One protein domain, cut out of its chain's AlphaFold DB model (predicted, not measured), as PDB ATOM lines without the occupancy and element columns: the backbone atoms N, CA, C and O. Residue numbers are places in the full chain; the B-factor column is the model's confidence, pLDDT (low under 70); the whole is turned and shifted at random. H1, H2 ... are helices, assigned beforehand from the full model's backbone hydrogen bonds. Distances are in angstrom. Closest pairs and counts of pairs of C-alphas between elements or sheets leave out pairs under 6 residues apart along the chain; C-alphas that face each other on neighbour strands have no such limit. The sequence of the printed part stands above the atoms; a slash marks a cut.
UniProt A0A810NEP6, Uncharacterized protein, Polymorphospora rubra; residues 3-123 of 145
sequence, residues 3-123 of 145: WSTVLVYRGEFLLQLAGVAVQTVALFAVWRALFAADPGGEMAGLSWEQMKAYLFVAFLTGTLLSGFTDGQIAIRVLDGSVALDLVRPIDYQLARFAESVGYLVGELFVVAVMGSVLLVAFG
ATOM      1  N   TRP A   3     106.080 142.345 105.374       53.41
ATOM      2  CA  TRP A   3     106.870 143.556 105.620       53.41
ATOM      3  C   TRP A   3     106.185 144.518 106.596       53.41
ATOM      4  O   TRP A   3     106.850 145.110 107.441       53.41
ATOM      5  N   SER A   4     104.856 144.634 106.525       66.62
ATOM      6  CA  SER A   4     104.081 145.520 107.396       66.62
ATOM      7  C   SER A   4     104.120 145.074 108.857       66.62
ATOM      8  O   SER A   4     104.301 145.911 109.725       66.62
ATOM      9  N   THR A   5     104.044 143.776 109.156       67.12
ATOM     10  CA  THR A   5     104.071 143.268 110.540       67.12
ATOM     11  C   THR A   5     105.433 143.437 111.211       67.12
ATOM     12  O   THR A   5     105.495 143.768 112.392       67.12
ATOM     13  N   VAL A   6     106.535 143.276 110.466       62.97
ATOM     14  CA  VAL A   6     107.890 143.509 111.000       62.97
ATOM     15  C   VAL A   6     108.130 144.997 111.255       62.97
ATOM     16  O   VAL A   6     108.710 145.344 112.283       62.97
ATOM     17  N   LEU A   7     107.667 145.872 110.355       64.12
ATOM     18  CA  LEU A   7     107.756 147.324 110.531       64.12
ATOM     19  C   LEU A   7     106.846 147.834 111.649       64.12
ATOM     20  O   LEU A   7     107.267 148.715 112.383       64.12
ATOM     21  N   VAL A   8     105.647 147.275 111.813       71.88
ATOM     22  CA  VAL A   8     104.736 147.653 112.902       71.88
ATOM     23  C   VAL A   8     105.335 147.258 114.251       71.88
ATOM     24  O   VAL A   8     105.458 148.114 115.114       71.88
ATOM     25  N   TYR A   9     105.816 146.021 114.413       69.19
ATOM     26  CA  TYR A   9     106.330 145.559 115.709       69.19
ATOM     27  C   TYR A   9     107.691 146.172 116.073       69.19
ATOM     28  O   TYR A   9     107.902 146.652 117.185       69.19
ATOM     29  N   ARG A  10     108.642 146.201 115.125       78.50
ATOM     30  CA  ARG A  10     109.955 146.825 115.369       78.50
ATOM     31  C   ARG A  10     109.864 148.345 115.396       78.50
ATOM     32  O   ARG A  10     110.610 148.977 116.133       78.50
ATOM     33  N   GLY A  11     108.980 148.925 114.589       80.81
ATOM     34  CA  GLY A  11     108.744 150.362 114.546       80.81
ATOM     35  C   GLY A  11     108.093 150.858 115.824       80.81
ATOM     36  O   GLY A  11     108.558 151.853 116.362       80.81
ATOM     37  N   GLU A  12     107.101 150.146 116.361       82.88
ATOM     38  CA  GLU A  12     106.520 150.470 117.665       82.88
ATOM     39  C   GLU A  12     107.594 150.462 118.756       82.88
ATOM     40  O   GLU A  12     107.741 151.448 119.473       82.88
ATOM     41  N   PHE A  13     108.415 149.408 118.818       80.31
ATOM     42  CA  PHE A  13     109.512 149.338 119.783       80.31
ATOM     43  C   PHE A  13     110.507 150.499 119.626       80.31
ATOM     44  O   PHE A  13     110.880 151.131 120.611       80.31
ATOM     45  N   LEU A  14     110.921 150.820 118.395       84.56
ATOM     46  CA  LEU A  14     111.840 151.931 118.130       84.56
ATOM     47  C   LEU A  14     111.219 153.296 118.449       84.56
ATOM     48  O   LEU A  14     111.918 154.176 118.943       84.56
ATOM     49  N   LEU A  15     109.925 153.478 118.183       85.94
ATOM     50  CA  LEU A  15     109.195 154.705 118.496       85.94
ATOM     51  C   LEU A  15     109.021 154.876 120.002       85.94
ATOM     52  O   LEU A  15     109.243 155.976 120.503       85.94
ATOM     53  N   GLN A  16     108.697 153.804 120.727       83.00
ATOM     54  CA  GLN A  16     108.682 153.824 122.188       83.00
ATOM     55  C   GLN A  16     110.069 154.164 122.736       83.00
ATOM     56  O   GLN A  16     110.206 155.082 123.544       83.00
ATOM     57  N   LEU A  17     111.115 153.507 122.230       83.19
ATOM     58  CA  LEU A  17     112.495 153.763 122.635       83.19
ATOM     59  C   LEU A  17     112.917 155.219 122.378       83.19
ATOM     60  O   LEU A  17     113.535 155.852 123.235       83.19
ATOM     61  N   ALA A  18     112.555 155.768 121.216       86.94
ATOM     62  CA  ALA A  18     112.807 157.161 120.868       86.94
ATOM     63  C   ALA A  18     112.002 158.128 121.750       86.94
ATOM     64  O   ALA A  18     112.544 159.139 122.192       86.94
ATOM     65  N   GLY A  19     110.738 157.815 122.045       87.19
ATOM     66  CA  GLY A  19     109.888 158.606 122.933       87.19
ATOM     67  C   GLY A  19     110.472 158.715 124.339       87.19
ATOM     68  O   GLY A  19     110.594 159.819 124.870       87.19
ATOM     69  N   VAL A  20     110.928 157.590 124.897       83.00
ATOM     70  CA  VAL A  20     111.625 157.542 126.190       83.00
ATOM     71  C   VAL A  20     112.903 158.384 126.147       83.00
ATOM     72  O   VAL A  20     113.112 159.216 127.026       83.00
ATOM     73  N   ALA A  21     113.730 158.248 125.104       84.19
ATOM     74  CA  ALA A  21     114.955 159.037 124.965       84.19
ATOM     75  C   ALA A  21     114.679 160.550 124.897       84.19
ATOM     76  O   ALA A  21     115.340 161.335 125.580       84.19
ATOM     77  N   VAL A  22     113.678 160.970 124.115       88.25
ATOM     78  CA  VAL A  22     113.260 162.377 124.021       88.25
ATOM     79  C   VAL A  22     112.740 162.879 125.366       88.25
ATOM     80  O   VAL A  22     113.112 163.976 125.780       88.25
ATOM     81  N   GLN A  23     111.936 162.084 126.076       86.75
ATOM     82  CA  GLN A  23     111.431 162.435 127.403       86.75
ATOM     83  C   GLN A  23     112.573 162.634 128.407       86.75
ATOM     84  O   GLN A  23     112.589 163.639 129.122       86.75
ATOM     85  N   THR A  24     113.557 161.729 128.432       83.75
ATOM     86  CA  THR A  24     114.743 161.876 129.284       83.75
ATOM     87  C   THR A  24     115.513 163.147 128.927       83.75
ATOM     88  O   THR A  24     115.806 163.953 129.809       83.75
ATOM     89  N   VAL A  25     115.805 163.381 127.644       85.25
ATOM     90  CA  VAL A  25     116.536 164.580 127.200       85.25
ATOM     91  C   VAL A  25     115.779 165.859 127.558       85.25
ATOM     92  O   VAL A  25     116.395 166.807 128.039       85.25
ATOM     93  N   ALA A  26     114.457 165.884 127.383       88.69
ATOM     94  CA  ALA A  26     113.621 167.019 127.758       88.69
ATOM     95  C   ALA A  26     113.691 167.294 129.266       88.69
ATOM     96  O   ALA A  26     113.910 168.439 129.662       88.69
ATOM     97  N   LEU A  27     113.588 166.255 130.106       86.62
ATOM     98  CA  LEU A  27     113.732 166.383 131.557       86.62
ATOM     99  C   LEU A  27     115.092 167.003 131.924       86.62
ATOM    100  O   LEU A  27     115.142 167.988 132.659       86.62
ATOM    101  N   PHE A  28     116.192 166.492 131.365       83.19
ATOM    102  CA  PHE A  28     117.526 167.049 131.611       83.19
ATOM    103  C   PHE A  28     117.681 168.482 131.081       83.19
ATOM    104  O   PHE A  28     118.300 169.313 131.746       83.19
ATOM    105  N   ALA A  29     117.125 168.795 129.910       85.38
ATOM    106  CA  ALA A  29     117.217 170.120 129.299       85.38
ATOM    107  C   ALA A  29     116.478 171.187 130.119       85.38
ATOM    108  O   ALA A  29     117.029 172.264 130.353       85.38
ATOM    109  N   VAL A  30     115.272 170.871 130.604       87.19
ATOM    110  CA  VAL A  30     114.483 171.764 131.467       87.19
ATOM    111  C   VAL A  30     115.256 172.086 132.744       87.19
ATOM    112  O   VAL A  30     115.427 173.255 133.088       87.19
ATOM    113  N   TRP A  31     115.796 171.068 133.413       82.38
ATOM    114  CA  TRP A  31     116.554 171.276 134.647       82.38
ATOM    115  C   TRP A  31     117.900 171.964 134.414       82.38
ATOM    116  O   TRP A  31     118.309 172.791 135.225       82.38
ATOM    117  N   ARG A  32     118.565 171.717 133.281       81.25
ATOM    118  CA  ARG A  32     119.769 172.465 132.886       81.25
ATOM    119  C   ARG A  32     119.480 173.956 132.714       81.25
ATOM    120  O   ARG A  32     120.274 174.777 133.164       81.25
ATOM    121  N   ALA A  33     118.368 174.301 132.068       83.56
ATOM    122  CA  ALA A  33     117.955 175.691 131.896       83.56
ATOM    123  C   ALA A  33     117.626 176.349 133.243       83.56
ATOM    124  O   ALA A  33     118.019 177.489 133.478       83.56
ATOM    125  N   LEU A  34     116.976 175.606 134.142       82.00
ATOM    126  CA  LEU A  34     116.651 176.081 135.482       82.00
ATOM    127  C   LEU A  34     117.919 176.392 136.300       82.00
ATOM    128  O   LEU A  34     118.013 177.467 136.882       82.00
ATOM    129  N   PHE A  35     118.928 175.514 136.268       75.44
ATOM    130  CA  PHE A  35     120.223 175.761 136.922       75.44
ATOM    131  C   PHE A  35     120.990 176.941 136.319       75.44
ATOM    132  O   PHE A  35     121.649 177.672 137.048       75.44
ATOM    133  N   ALA A  36     120.925 177.135 134.999       74.62
ATOM    134  CA  ALA A  36     121.596 178.254 134.336       74.62
ATOM    135  C   ALA A  36     120.954 179.616 134.658       74.62
ATOM    136  O   ALA A  36     121.617 180.645 134.543       74.62
ATOM    137  N   ALA A  37     119.676 179.626 135.044       73.88
ATOM    138  CA  ALA A  37     118.955 180.831 135.435       73.88
ATOM    139  C   ALA A  37     119.238 181.269 136.885       73.88
ATOM    140  O   ALA A  37     118.909 182.400 137.242       73.88
ATOM    141  N   ASP A  38     119.843 180.410 137.716       69.31
ATOM    142  CA  ASP A  38     120.147 180.721 139.114       69.31
ATOM    143  C   ASP A  38     121.584 181.275 139.261       69.31
ATOM    144  O   ASP A  38     122.556 180.570 138.974       69.31
ATOM    145  N   PRO A  39     121.765 182.532 139.711       58.22
ATOM    146  CA  PRO A  39     123.085 183.155 139.832       58.22
ATOM    147  C   PRO A  39     123.966 182.541 140.935       58.22
ATOM    148  O   PRO A  39     125.150 182.870 141.007       58.22
ATOM    149  N   GLY A  40     123.423 181.667 141.793       60.41
ATOM    150  CA  GLY A  40     124.166 181.024 142.881       60.41
ATOM    151  C   GLY A  40     125.009 179.808 142.480       60.41
ATOM    152  O   GLY A  40     125.810 179.355 143.291       60.41
ATOM    153  N   GLY A  41     124.835 179.245 141.274       58.41
ATOM    154  CA  GLY A  41     125.566 178.049 140.811       58.41
ATOM    155  C   GLY A  41     125.262 176.742 141.574       58.41
ATOM    156  O   GLY A  41     125.659 175.666 141.130       58.41
ATOM    157  N   GLU A  42     124.519 176.824 142.679       59.41
ATOM    158  CA  GLU A  42     124.068 175.720 143.523       59.41
ATOM    159  C   GLU A  42     122.568 175.890 143.805       59.41
ATOM    160  O   GLU A  42     122.162 176.748 144.591       59.41
ATOM    161  N   MET A  43     121.711 175.062 143.196       61.34
ATOM    162  CA  MET A  43     120.301 175.016 143.594       61.34
ATOM    163  C   MET A  43     120.169 174.193 144.873       61.34
ATOM    164  O   MET A  43     120.509 173.012 144.900       61.34
ATOM    165  N   ALA A  44     119.667 174.822 145.938       63.91
ATOM    166  CA  ALA A  44     119.445 174.194 147.245       63.91
ATOM    167  C   ALA A  44     120.699 173.539 147.882       63.91
ATOM    168  O   ALA A  44     120.565 172.622 148.691       63.91
ATOM    169  N   GLY A  45     121.911 174.000 147.533       64.75
ATOM    170  CA  GLY A  45     123.180 173.426 148.013       64.75
ATOM    171  C   GLY A  45     123.573 172.101 147.344       64.75
ATOM    172  O   GLY A  45     124.446 171.394 147.847       64.75
ATOM    173  N   LEU A  46     122.919 171.740 146.232       64.38
ATOM    174  CA  LEU A  46     123.245 170.562 145.434       64.38
ATOM    175  C   LEU A  46     124.100 170.951 144.227       64.38
ATOM    176  O   LEU A  46     123.752 171.834 143.441       64.38
ATOM    177  N   SER A  47     125.203 170.228 144.052       73.56
ATOM    178  CA  SER A  47     126.035 170.335 142.848       73.56
ATOM    179  C   SER A  47     125.325 169.745 141.620       73.56
ATOM    180  O   SER A  47     124.476 168.856 141.738       73.56
ATOM    181  N   TRP A  48     125.723 170.182 140.421       71.25
ATOM    182  CA  TRP A  48     125.194 169.675 139.145       71.25
ATOM    183  C   TRP A  48     125.232 168.138 139.039       71.25
ATOM    184  O   TRP A  48     124.284 167.508 138.574       71.25
ATOM    185  N   GLU A  49     126.299 167.518 139.545       75.31
ATOM    186  CA  GLU A  49     126.469 166.060 139.573       75.31
ATOM    187  C   GLU A  49     125.410 165.347 140.425       75.31
ATOM    188  O   GLU A  49     124.907 164.290 140.044       75.31
ATOM    189  N   GLN A  50     125.027 165.937 141.559       74.75
ATOM    190  CA  GLN A  50     124.004 165.372 142.442       74.75
ATOM    191  C   GLN A  50     122.603 165.524 141.846       74.75
ATOM    192  O   GLN A  50     121.775 164.622 141.987       74.75
ATOM    193  N   MET A  51     122.347 166.622 141.128       78.56
ATOM    194  CA  MET A  51     121.074 166.818 140.437       78.56
ATOM    195  C   MET A  51     120.866 165.774 139.335       78.56
ATOM    196  O   MET A  51     119.782 165.203 139.236       78.56
ATOM    197  N   LYS A  52     121.907 165.451 138.550       79.00
ATOM    198  CA  LYS A  52     121.826 164.391 137.528       79.00
ATOM    199  C   LYS A  52     121.397 163.047 138.129       79.00
ATOM    200  O   LYS A  52     120.528 162.376 137.572       79.00
ATOM    201  N   ALA A  53     121.958 162.675 139.282       80.38
ATOM    202  CA  ALA A  53     121.580 161.454 139.992       80.38
ATOM    203  C   ALA A  53     120.123 161.495 140.488       80.38
ATOM    204  O   ALA A  53     119.401 160.510 140.349       80.38
ATOM    205  N   TYR A  54     119.672 162.637 141.016       82.38
ATOM    206  CA  TYR A  54     118.288 162.805 141.463       82.38
ATOM    207  C   TYR A  54     117.287 162.684 140.306       82.38
ATOM    208  O   TYR A  54     116.311 161.944 140.407       82.38
ATOM    209  N   LEU A  55     117.564 163.345 139.179       83.38
ATOM    210  CA  LEU A  55     116.725 163.272 137.981       83.38
ATOM    211  C   LEU A  55     116.649 161.858 137.415       83.38
ATOM    212  O   LEU A  55     115.585 161.439 136.970       83.38
ATOM    213  N   PHE A  56     117.744 161.102 137.477       82.94
ATOM    214  CA  PHE A  56     117.741 159.705 137.063       82.94
ATOM    215  C   PHE A  56     116.833 158.836 137.939       82.94
ATOM    216  O   PHE A  56     116.048 158.048 137.417       82.94
ATOM    217  N   VAL A  57     116.881 159.009 139.263       84.00
ATOM    218  CA  VAL A  57     115.982 158.296 140.186       84.00
ATOM    219  C   VAL A  57     114.526 158.711 139.968       84.00
ATOM    220  O   VAL A  57     113.642 157.853 139.939       84.00
ATOM    221  N   ALA A  58     114.264 160.006 139.769       85.25
ATOM    222  CA  ALA A  58     112.927 160.509 139.464       85.25
ATOM    223  C   ALA A  58     112.390 159.906 138.158       85.25
ATOM    224  O   ALA A  58     111.239 159.479 138.101       85.25
ATOM    225  N   PHE A  59     113.241 159.801 137.139       84.25
ATOM    226  CA  PHE A  59     112.900 159.188 135.864       84.25
ATOM    227  C   PHE A  59     112.578 157.692 136.005       84.25
ATOM    228  O   PHE A  59     111.511 157.269 135.572       84.25
ATOM    229  N   LEU A  60     113.425 156.917 136.696       83.19
ATOM    230  CA  LEU A  60     113.154 155.502 136.991       83.19
ATOM    231  C   LEU A  60     111.830 155.313 137.744       83.19
ATOM    232  O   LEU A  60     111.057 154.407 137.444       83.19
ATOM    233  N   THR A  61     111.558 156.190 138.709       84.88
ATOM    234  CA  THR A  61     110.310 156.158 139.481       84.88
ATOM    235  C   THR A  61     109.104 156.490 138.602       84.88
ATOM    236  O   THR A  61     108.068 155.839 138.714       84.88
ATOM    237  N   GLY A  62     109.241 157.455 137.689       82.94
ATOM    238  CA  GLY A  62     108.205 157.797 136.715       82.94
ATOM    239  C   GLY A  62     107.836 156.622 135.810       82.94
ATOM    240  O   GLY A  62     106.654 156.359 135.606       82.94
ATOM    241  N   THR A  63     108.826 155.864 135.337       79.31
ATOM    242  CA  THR A  63     108.593 154.657 134.532       79.31
ATOM    243  C   THR A  63     107.873 153.568 135.319       79.31
ATOM    244  O   THR A  63     106.919 152.988 134.812       79.31
ATOM    245  N   LEU A  64     108.258 153.328 136.577       77.81
ATOM    246  CA  LEU A  64     107.573 152.349 137.430       77.81
ATOM    247  C   LEU A  64     106.083 152.667 137.616       77.81
ATOM    248  O   LEU A  64     105.261 151.756 137.665       77.81
ATOM    249  N   LEU A  65     105.732 153.953 137.703       78.31
ATOM    250  CA  LEU A  65     104.341 154.392 137.822       78.31
ATOM    251  C   LEU A  65     103.573 154.343 136.491       78.31
ATOM    252  O   LEU A  65     102.346 154.333 136.505       78.31
ATOM    253  N   SER A  66     104.266 154.308 135.353       72.75
ATOM    254  CA  SER A  66     103.663 154.369 134.016       72.75
ATOM    255  C   SER A  66     103.114 153.023 133.509       72.75
ATOM    256  O   SER A  66     102.611 152.960 132.388       72.75
ATOM    257  N   GLY A  67     103.195 151.936 134.281       66.25
ATOM    258  CA  GLY A  67     102.749 150.611 133.840       66.25
ATOM    259  C   GLY A  67     101.226 150.508 133.660       66.25
ATOM    260  O   GLY A  67     100.505 150.221 134.612       66.25
ATOM    261  N   PHE A  68     100.725 150.677 132.432       63.50
ATOM    262  CA  PHE A  68      99.294 150.640 132.074       63.50
ATOM    263  C   PHE A  68      98.687 149.218 132.037       63.50
ATOM    264  O   PHE A  68      98.143 148.776 131.021       63.50
ATOM    265  N   THR A  69      98.741 148.484 133.151       62.59
ATOM    266  CA  THR A  69      98.182 147.117 133.238       62.59
ATOM    267  C   THR A  69      96.646 147.108 133.168       62.59
ATOM    268  O   THR A  69      96.048 146.191 132.600       62.59
ATOM    269  N   ASP A  70      95.997 148.155 133.678       67.44
ATOM    270  CA  ASP A  70      94.534 148.220 133.797       67.44
ATOM    271  C   ASP A  70      93.814 148.192 132.440       67.44
ATOM    272  O   ASP A  70      92.778 147.539 132.287       67.44
ATOM    273  N   GLY A  71      94.386 148.841 131.419       72.44
ATOM    274  CA  GLY A  71      93.790 148.896 130.082       72.44
ATOM    275  C   GLY A  71      93.737 147.530 129.394       72.44
ATOM    276  O   GLY A  71      92.746 147.193 128.746       72.44
ATOM    277  N   GLN A  72      94.770 146.705 129.587       73.25
ATOM    278  CA  GLN A  72      94.838 145.363 129.001       73.25
ATOM    279  C   GLN A  72      93.813 144.409 129.623       73.25
ATOM    280  O   GLN A  72      93.239 143.565 128.932       73.25
ATOM    281  N   ILE A  73      93.553 144.553 130.925       75.38
ATOM    282  CA  ILE A  73      92.531 143.766 131.620       75.38
ATOM    283  C   ILE A  73      91.137 144.177 131.130       75.38
ATOM    284  O   ILE A  73      90.323 143.306 130.820       75.38
ATOM    285  N   ALA A  74      90.877 145.481 130.982       78.94
ATOM    286  CA  ALA A  74      89.588 145.993 130.514       78.94
ATOM    287  C   ALA A  74      89.207 145.468 129.115       78.94
ATOM    288  O   ALA A  74      88.070 145.043 128.906       78.94
ATOM    289  N   ILE A  75      90.160 145.427 128.178       81.38
ATOM    290  CA  ILE A  75      89.925 144.926 126.812       81.38
ATOM    291  C   ILE A  75      89.571 143.434 126.821       81.38
ATOM    292  O   ILE A  75      88.626 143.019 126.157       81.38
ATOM    293  N   ARG A  76      90.268 142.615 127.617       75.62
ATOM    294  CA  ARG A  76      89.985 141.170 127.690       75.62
ATOM    295  C   ARG A  76      88.622 140.864 128.304       75.62
ATOM    296  O   ARG A  76      87.993 139.885 127.899       75.62
ATOM    297  N   VAL A  77      88.183 141.680 129.266       80.25
ATOM    298  CA  VAL A  77      86.835 141.599 129.852       80.25
ATOM    299  C   VAL A  77      85.777 141.913 128.795       80.25
ATOM    300  O   VAL A  77      84.798 141.177 128.694       80.25
ATOM    301  N   LEU A  78      85.997 142.947 127.976       83.69
ATOM    302  CA  LEU A  78      85.109 143.308 126.865       83.69
ATOM    303  C   LEU A  78      85.034 142.208 125.793       83.69
ATOM    304  O   LEU A  78      83.945 141.903 125.317       83.69
ATOM    305  N   ASP A  79      86.161 141.570 125.467       83.06
ATOM    306  CA  ASP A  79      86.232 140.487 124.472       83.06
ATOM    307  C   ASP A  79      85.703 139.131 124.980       83.06
ATOM    308  O   ASP A  79      85.621 138.166 124.221       83.06
ATOM    309  N   GLY A  80      85.385 138.993 126.273       78.50
ATOM    310  CA  GLY A  80      84.889 137.738 126.861       78.50
ATOM    311  C   GLY A  80      85.926 136.608 126.955       78.50
ATOM    312  O   GLY A  80      85.643 135.551 127.522       78.50
ATOM    313  N   SER A  81      87.153 136.831 126.473       78.06
ATOM    314  CA  SER A  81      88.274 135.877 126.536       78.06
ATOM    315  C   SER A  81      88.652 135.462 127.966       78.06
ATOM    316  O   SER A  81      89.168 134.365 128.175       78.06
ATOM    317  N   VAL A  82      88.309 136.287 128.962       80.00
ATOM    318  CA  VAL A  82      88.490 135.991 130.394       80.00
ATOM    319  C   VAL A  82      87.744 134.716 130.816       80.00
ATOM    320  O   VAL A  82      88.234 133.982 131.673       80.00
ATOM    321  N   ALA A  83      86.604 134.391 130.189       76.56
ATOM    322  CA  ALA A  83      85.835 133.183 130.505       76.56
ATOM    323  C   ALA A  83      86.609 131.887 130.201       76.56
ATOM    324  O   ALA A  83      86.469 130.906 130.926       76.56
ATOM    325  N   LEU A  84      87.454 131.887 129.164       79.19
ATOM    326  CA  LEU A  84      88.292 130.735 128.813       79.19
ATOM    327  C   LEU A  84      89.453 130.554 129.796       79.19
ATOM    328  O   LEU A  84      89.807 129.421 130.128       79.19
ATOM    329  N   ASP A  85      90.010 131.659 130.294       76.44
ATOM    330  CA  ASP A  85      91.071 131.633 131.301       76.44
ATOM    331  C   ASP A  85      90.550 131.157 132.674       76.44
ATOM    332  O   ASP A  85      91.282 130.484 133.394       76.44
ATOM    333  N   LEU A  86      89.281 131.422 133.007       77.81
ATOM    334  CA  LEU A  86      88.620 130.962 134.244       77.81
ATOM    335  C   LEU A  86      88.320 129.452 134.275       77.81
ATOM    336  O   LEU A  86      88.196 128.877 135.353       77.81
ATOM    337  N   VAL A  87      88.178 128.804 133.113       82.94
ATOM    338  CA  VAL A  87      87.946 127.347 133.016       82.94
ATOM    339  C   VAL A  87      89.245 126.556 133.215       82.94
ATOM    340  O   VAL A  87      89.208 125.366 133.541       82.94
ATOM    341  N   ARG A  88      90.413 127.190 133.043       82.50
ATOM    342  CA  ARG A  88      91.698 126.545 133.330       82.50
ATOM    343  C   ARG A  88      91.902 126.396 134.841       82.50
ATOM    344  O   ARG A  88      91.621 127.330 135.583       82.50
ATOM    345  N   PRO A  89      92.490 125.277 135.304       78.06
ATOM    346  CA  PRO A  89      92.810 125.051 136.715       78.06
ATOM    347  C   PRO A  89      94.069 125.830 137.149       78.06
ATOM    348  O   PRO A  89      94.941 125.281 137.818       78.06
ATOM    349  N   ILE A  90      94.214 127.081 136.706       79.25
ATOM    350  CA  ILE A  90      95.318 127.967 137.078       79.25
ATOM    351  C   ILE A  90      94.735 129.262 137.634       79.25
ATOM    352  O   ILE A  90      93.780 129.808 137.083       79.25
ATOM    353  N   ASP A  91      95.313 129.765 138.720       81.38
ATOM    354  CA  ASP A  91      94.853 131.008 139.327       81.38
ATOM    355  C   ASP A  91      95.090 132.184 138.371       81.38
ATOM    356  O   ASP A  91      96.227 132.603 138.130       81.38
ATOM    357  N   TYR A  92      94.002 132.744 137.835       79.44
ATOM    358  CA  TYR A  92      94.039 133.872 136.899       79.44
ATOM    359  C   TYR A  92      94.842 135.058 137.451       79.44
ATOM    360  O   TYR A  92      95.634 135.673 136.738       79.44
ATOM    361  N   GLN A  93      94.683 135.341 138.747       81.56
ATOM    362  CA  GLN A  93      95.391 136.423 139.431       81.56
ATOM    363  C   GLN A  93      96.909 136.220 139.410       81.56
ATOM    364  O   GLN A  93      97.651 137.172 139.185       81.56
ATOM    365  N   LEU A  94      97.371 134.983 139.595       83.62
ATOM    366  CA  LEU A  94      98.793 134.650 139.656       83.62
ATOM    367  C   LEU A  94      99.419 134.690 138.256       83.62
ATOM    368  O   LEU A  94     100.511 135.232 138.079       83.62
ATOM    369  N   ALA A  95      98.686 134.214 137.246       82.75
ATOM    370  CA  ALA A  95      99.087 134.330 135.848       82.75
ATOM    371  C   ALA A  95      99.215 135.799 135.403       82.75
ATOM    372  O   ALA A  95     100.209 136.166 134.775       82.75
ATOM    373  N   ARG A  96      98.249 136.656 135.765       81.94
ATOM    374  CA  ARG A  96      98.309 138.091 135.446       81.94
ATOM    375  C   ARG A  96      99.414 138.806 136.208       81.94
ATOM    376  O   ARG A  96     100.130 139.605 135.617       81.94
ATOM    377  N   PHE A  97      99.600 138.484 137.485       83.00
ATOM    378  CA  PHE A  97     100.690 139.051 138.271       83.00
ATOM    379  C   PHE A  97     102.056 138.741 137.643       83.00
ATOM    380  O   PHE A  97     102.869 139.647 137.477       83.00
ATOM    381  N   ALA A  98     102.291 137.495 137.219       85.62
ATOM    382  CA  ALA A  98     103.536 137.116 136.550       85.62
ATOM    383  C   ALA A  98     103.754 137.866 135.220       85.62
ATOM    384  O   ALA A  98     104.879 138.271 134.927       85.62
ATOM    385  N   GLU A  99     102.694 138.092 134.436       84.50
ATOM    386  CA  GLU A  99     102.760 138.870 133.191       84.50
ATOM    387  C   GLU A  99     103.095 140.345 133.457       84.50
ATOM    388  O   GLU A  99     104.031 140.874 132.856       84.50
ATOM    389  N   SER A 100     102.395 140.994 134.393       83.69
ATOM    390  CA  SER A 100     102.652 142.392 134.757       83.69
ATOM    391  C   SER A 100     104.048 142.587 135.338       83.69
ATOM    392  O   SER A 100     104.720 143.562 135.009       83.69
ATOM    393  N   VAL A 101     104.514 141.655 136.175       86.06
ATOM    394  CA  VAL A 101     105.875 141.686 136.724       86.06
ATOM    395  C   VAL A 101     106.905 141.523 135.610       86.06
ATOM    396  O   VAL A 101     107.871 142.281 135.571       86.06
ATOM    397  N   GLY A 102     106.701 140.587 134.681       85.06
ATOM    398  CA  GLY A 102     107.589 140.412 133.532       85.06
ATOM    399  C   GLY A 102     107.662 141.664 132.655       85.06
ATOM    400  O   GLY A 102     108.753 142.086 132.272       85.06
ATOM    401  N   TYR A 103     106.512 142.291 132.400       84.19
ATOM    402  CA  TYR A 103     106.425 143.545 131.656       84.19
ATOM    403  C   TYR A 103     107.160 144.686 132.375       84.19
ATOM    404  O   TYR A 103     108.040 145.306 131.782       84.19
ATOM    405  N   LEU A 104     106.887 144.898 133.668       84.38
ATOM    406  CA  LEU A 104     107.553 145.919 134.486       84.38
ATOM    407  C   LEU A 104     109.070 145.729 134.529       84.38
ATOM    408  O   LEU A 104     109.815 146.695 134.389       84.38
ATOM    409  N   VAL A 105     109.542 144.494 134.711       86.62
ATOM    410  CA  VAL A 105     110.981 144.190 134.739       86.62
ATOM    411  C   VAL A 105     111.618 144.468 133.379       86.62
ATOM    412  O   VAL A 105     112.705 145.043 133.327       86.62
ATOM    413  N   GLY A 106     110.951 144.094 132.284       85.12
ATOM    414  CA  GLY A 106     111.425 144.364 130.928       85.12
ATOM    415  C   GLY A 106     111.495 145.858 130.617       85.12
ATOM    416  O   GLY A 106     112.527 146.343 130.149       85.12
ATOM    417  N   GLU A 107     110.432 146.599 130.926       82.88
ATOM    418  CA  GLU A 107     110.367 148.047 130.729       82.88
ATOM    419  C   GLU A 107     111.424 148.763 131.578       82.88
ATOM    420  O   GLU A 107     112.228 149.534 131.048       82.88
ATOM    421  N   LEU A 108     111.511 148.433 132.870       85.38
ATOM    422  CA  LEU A 108     112.514 148.995 133.772       85.38
ATOM    423  C   LEU A 108     113.934 148.712 133.278       85.38
ATOM    424  O   LEU A 108     114.780 149.602 133.329       85.38
ATOM    425  N   PHE A 109     114.208 147.503 132.784       87.19
ATOM    426  CA  PHE A 109     115.522 147.149 132.255       87.19
ATOM    427  C   PHE A 109     115.891 148.003 131.038       87.19
ATOM    428  O   PHE A 109     116.972 148.592 131.011       87.19
ATOM    429  N   VAL A 110     114.996 148.124 130.054       84.31
ATOM    430  CA  VAL A 110     115.245 148.926 128.844       84.31
ATOM    431  C   VAL A 110     115.459 150.394 129.200       84.31
ATOM    432  O   VAL A 110     116.420 151.015 128.733       84.31
ATOM    433  N   VAL A 111     114.604 150.943 130.062       82.88
ATOM    434  CA  VAL A 111     114.683 152.343 130.478       82.88
ATOM    435  C   VAL A 111     115.930 152.611 131.321       82.88
ATOM    436  O   VAL A 111     116.604 153.618 131.104       82.88
ATOM    437  N   ALA A 112     116.300 151.707 132.231       85.00
ATOM    438  CA  ALA A 112     117.520 151.831 133.025       85.00
ATOM    439  C   ALA A 112     118.778 151.761 132.149       85.00
ATOM    440  O   ALA A 112     119.695 152.569 132.323       85.00
ATOM    441  N   VAL A 113     118.821 150.848 131.173       87.38
ATOM    442  CA  VAL A 113     119.926 150.765 130.208       87.38
ATOM    443  C   VAL A 113     120.014 152.060 129.403       87.38
ATOM    444  O   VAL A 113     121.074 152.679 129.373       87.38
ATOM    445  N   MET A 114     118.910 152.539 128.830       82.62
ATOM    446  CA  MET A 114     118.911 153.780 128.049       82.62
ATOM    447  C   MET A 114     119.304 154.999 128.896       82.62
ATOM    448  O   MET A 114     120.181 155.776 128.515       82.62
ATOM    449  N   GLY A 115     118.700 155.151 130.074       82.06
ATOM    450  CA  GLY A 115     118.981 156.261 130.978       82.06
ATOM    451  C   GLY A 115     120.423 156.248 131.493       82.06
ATOM    452  O   GLY A 115     121.038 157.306 131.598       82.06
ATOM    453  N   SER A 116     120.998 155.067 131.748       81.12
ATOM    454  CA  SER A 116     122.409 154.940 132.138       81.12
ATOM    455  C   SER A 116     123.367 155.288 130.993       81.12
ATOM    456  O   SER A 116     124.340 156.003 131.225       81.12
ATOM    457  N   VAL A 117     123.070 154.878 129.754       83.56
ATOM    458  CA  VAL A 117     123.850 155.264 128.565       83.56
ATOM    459  C   VAL A 117     123.846 156.783 128.388       83.56
ATOM    460  O   VAL A 117     124.905 157.384 128.198       83.56
ATOM    461  N   LEU A 118     122.678 157.417 128.517       75.00
ATOM    462  CA  LEU A 118     122.554 158.873 128.441       75.00
ATOM    463  C   LEU A 118     123.317 159.559 129.584       75.00
ATOM    464  O   LEU A 118     124.080 160.489 129.336       75.00
ATOM    465  N   LEU A 119     123.198 159.077 130.822       75.62
ATOM    466  CA  LEU A 119     123.951 159.612 131.964       75.62
ATOM    467  C   LEU A 119     125.470 159.544 131.772       75.62
ATOM    468  O   LEU A 119     126.176 160.507 132.083       75.62
ATOM    469  N   VAL A 120     125.980 158.416 131.273       78.81
ATOM    470  CA  VAL A 120     127.411 158.250 130.991       78.81
ATOM    471  C   VAL A 120     127.846 159.229 129.898       78.81
ATOM    472  O   VAL A 120     128.875 159.887 130.059       78.81
ATOM    473  N   ALA A 121     127.036 159.411 128.851       75.25
ATOM    474  CA  ALA A 121     127.302 160.393 127.800       75.25
ATOM    475  C   ALA A 121     127.320 161.849 128.318       75.25
ATOM    476  O   ALA A 121     128.124 162.653 127.851       75.25
ATOM    477  N   PHE A 122     126.495 162.186 129.318       67.00
ATOM    478  CA  PHE A 122     126.423 163.521 129.938       67.00
ATOM    479  C   PHE A 122     127.392 163.734 131.126       67.00
ATOM    480  O   PHE A 122     127.258 164.705 131.883       67.00
ATOM    481  N   GLY A 123     128.410 162.879 131.279       64.12
ATOM    482  CA  GLY A 123     129.562 163.155 132.148       64.12
ATOM    483  C   GLY A 123     129.530 162.508 133.533       64.12
ATOM    484  O   GLY A 123     130.017 163.113 134.483       64.12
TER     485      GLY A 123
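AT A GLANCE: This is residues 3 to 123 of the 145 residues of an uncharacterized protein of Polymorphospora rubra (UniProt A0A810NEP6). A long, loose arrangement of helices: H2 and H5 run side by side in opposite directions, and the long H1 crosses them at a slant, with its first residues, 3 to 16, sticking out free. At one end of the long axis, the small helices H3 and H4 make the turn through which the chain passes from H2 back into H5, and at the opposite end lies the link from H1 to H2, of which residues 36 to 41, with 36 and 37 still in H1, stick out free. The printed part has 121 residues with five named helices, in the order H1, H2, H3, H4, H5, and no named strand; the class is all helix. The whole is loose, with a radius of gyration of the C-alphas of 19.9 A, and elongated, spanning 66 by 37 by 23 A.

HOW THE PARTS SIT: H1, residues 3 to 37, and H2, residues 48 to 65, form a helical hairpin. They touch, with residues 24 to 28 of H1 alone and residues 52 to 59 of H2 alone; their closest C-alphas, those of Thr 24 and Phe 59, are 7.3 A apart. Their lines stand at a steep tilt of 40 degrees, opposite ways. H3, residues 69 to 78, is apart from H1 and H2. H4, residues 82 to 87, is close to H3 but not clearly touching it, about perpendicular at 80 degrees; the closest C-alphas are those of Arg 76 and Val 82, 6.0 A apart. H5, residues 92 to 121, touches H2 at a shallow tilt of 22 degrees, opposite ways, with the C-alphas of Thr 63 and Leu 108 closest at 6.9 A. H5 touches H1 with residues 111 to 115 alone, at a steep tilt of 55 degrees, the same way; the closest C-alphas are those of Thr 24 and Gly 115, 7.2 A apart. H3 and H5 are close but not clearly touching, with the C-alphas of Thr 69 and Ser 100 closest at 6.7 A. In H1, H2, H3, H4 and H5 every O i to N i+4 pair is within hydrogen-bond range.

IN THESE COORDINATES: H1 begins at C-alpha 3, at (106.870, 143.556, 105.620), and measures 49.2 A from first to last C-alpha. H2 measures 25.9 A and begins at C-alpha 48, at (125.194, 169.675, 139.145). H3 has 10 residues and H4 has 6. H5 measures 43.5 A and ends at C-alpha 121, at (127.302, 160.393, 127.800).

THE WHOLE: The two C-alphas farthest apart, those of Pro 39 and Val 87, are 66.3 A apart. The printed part has no cut and no long link. The mean pLDDT of the printed part is 78.3; residues 3 to 7, 9, 38 to 46, 67 to 70 and 122 to 123 are under 70.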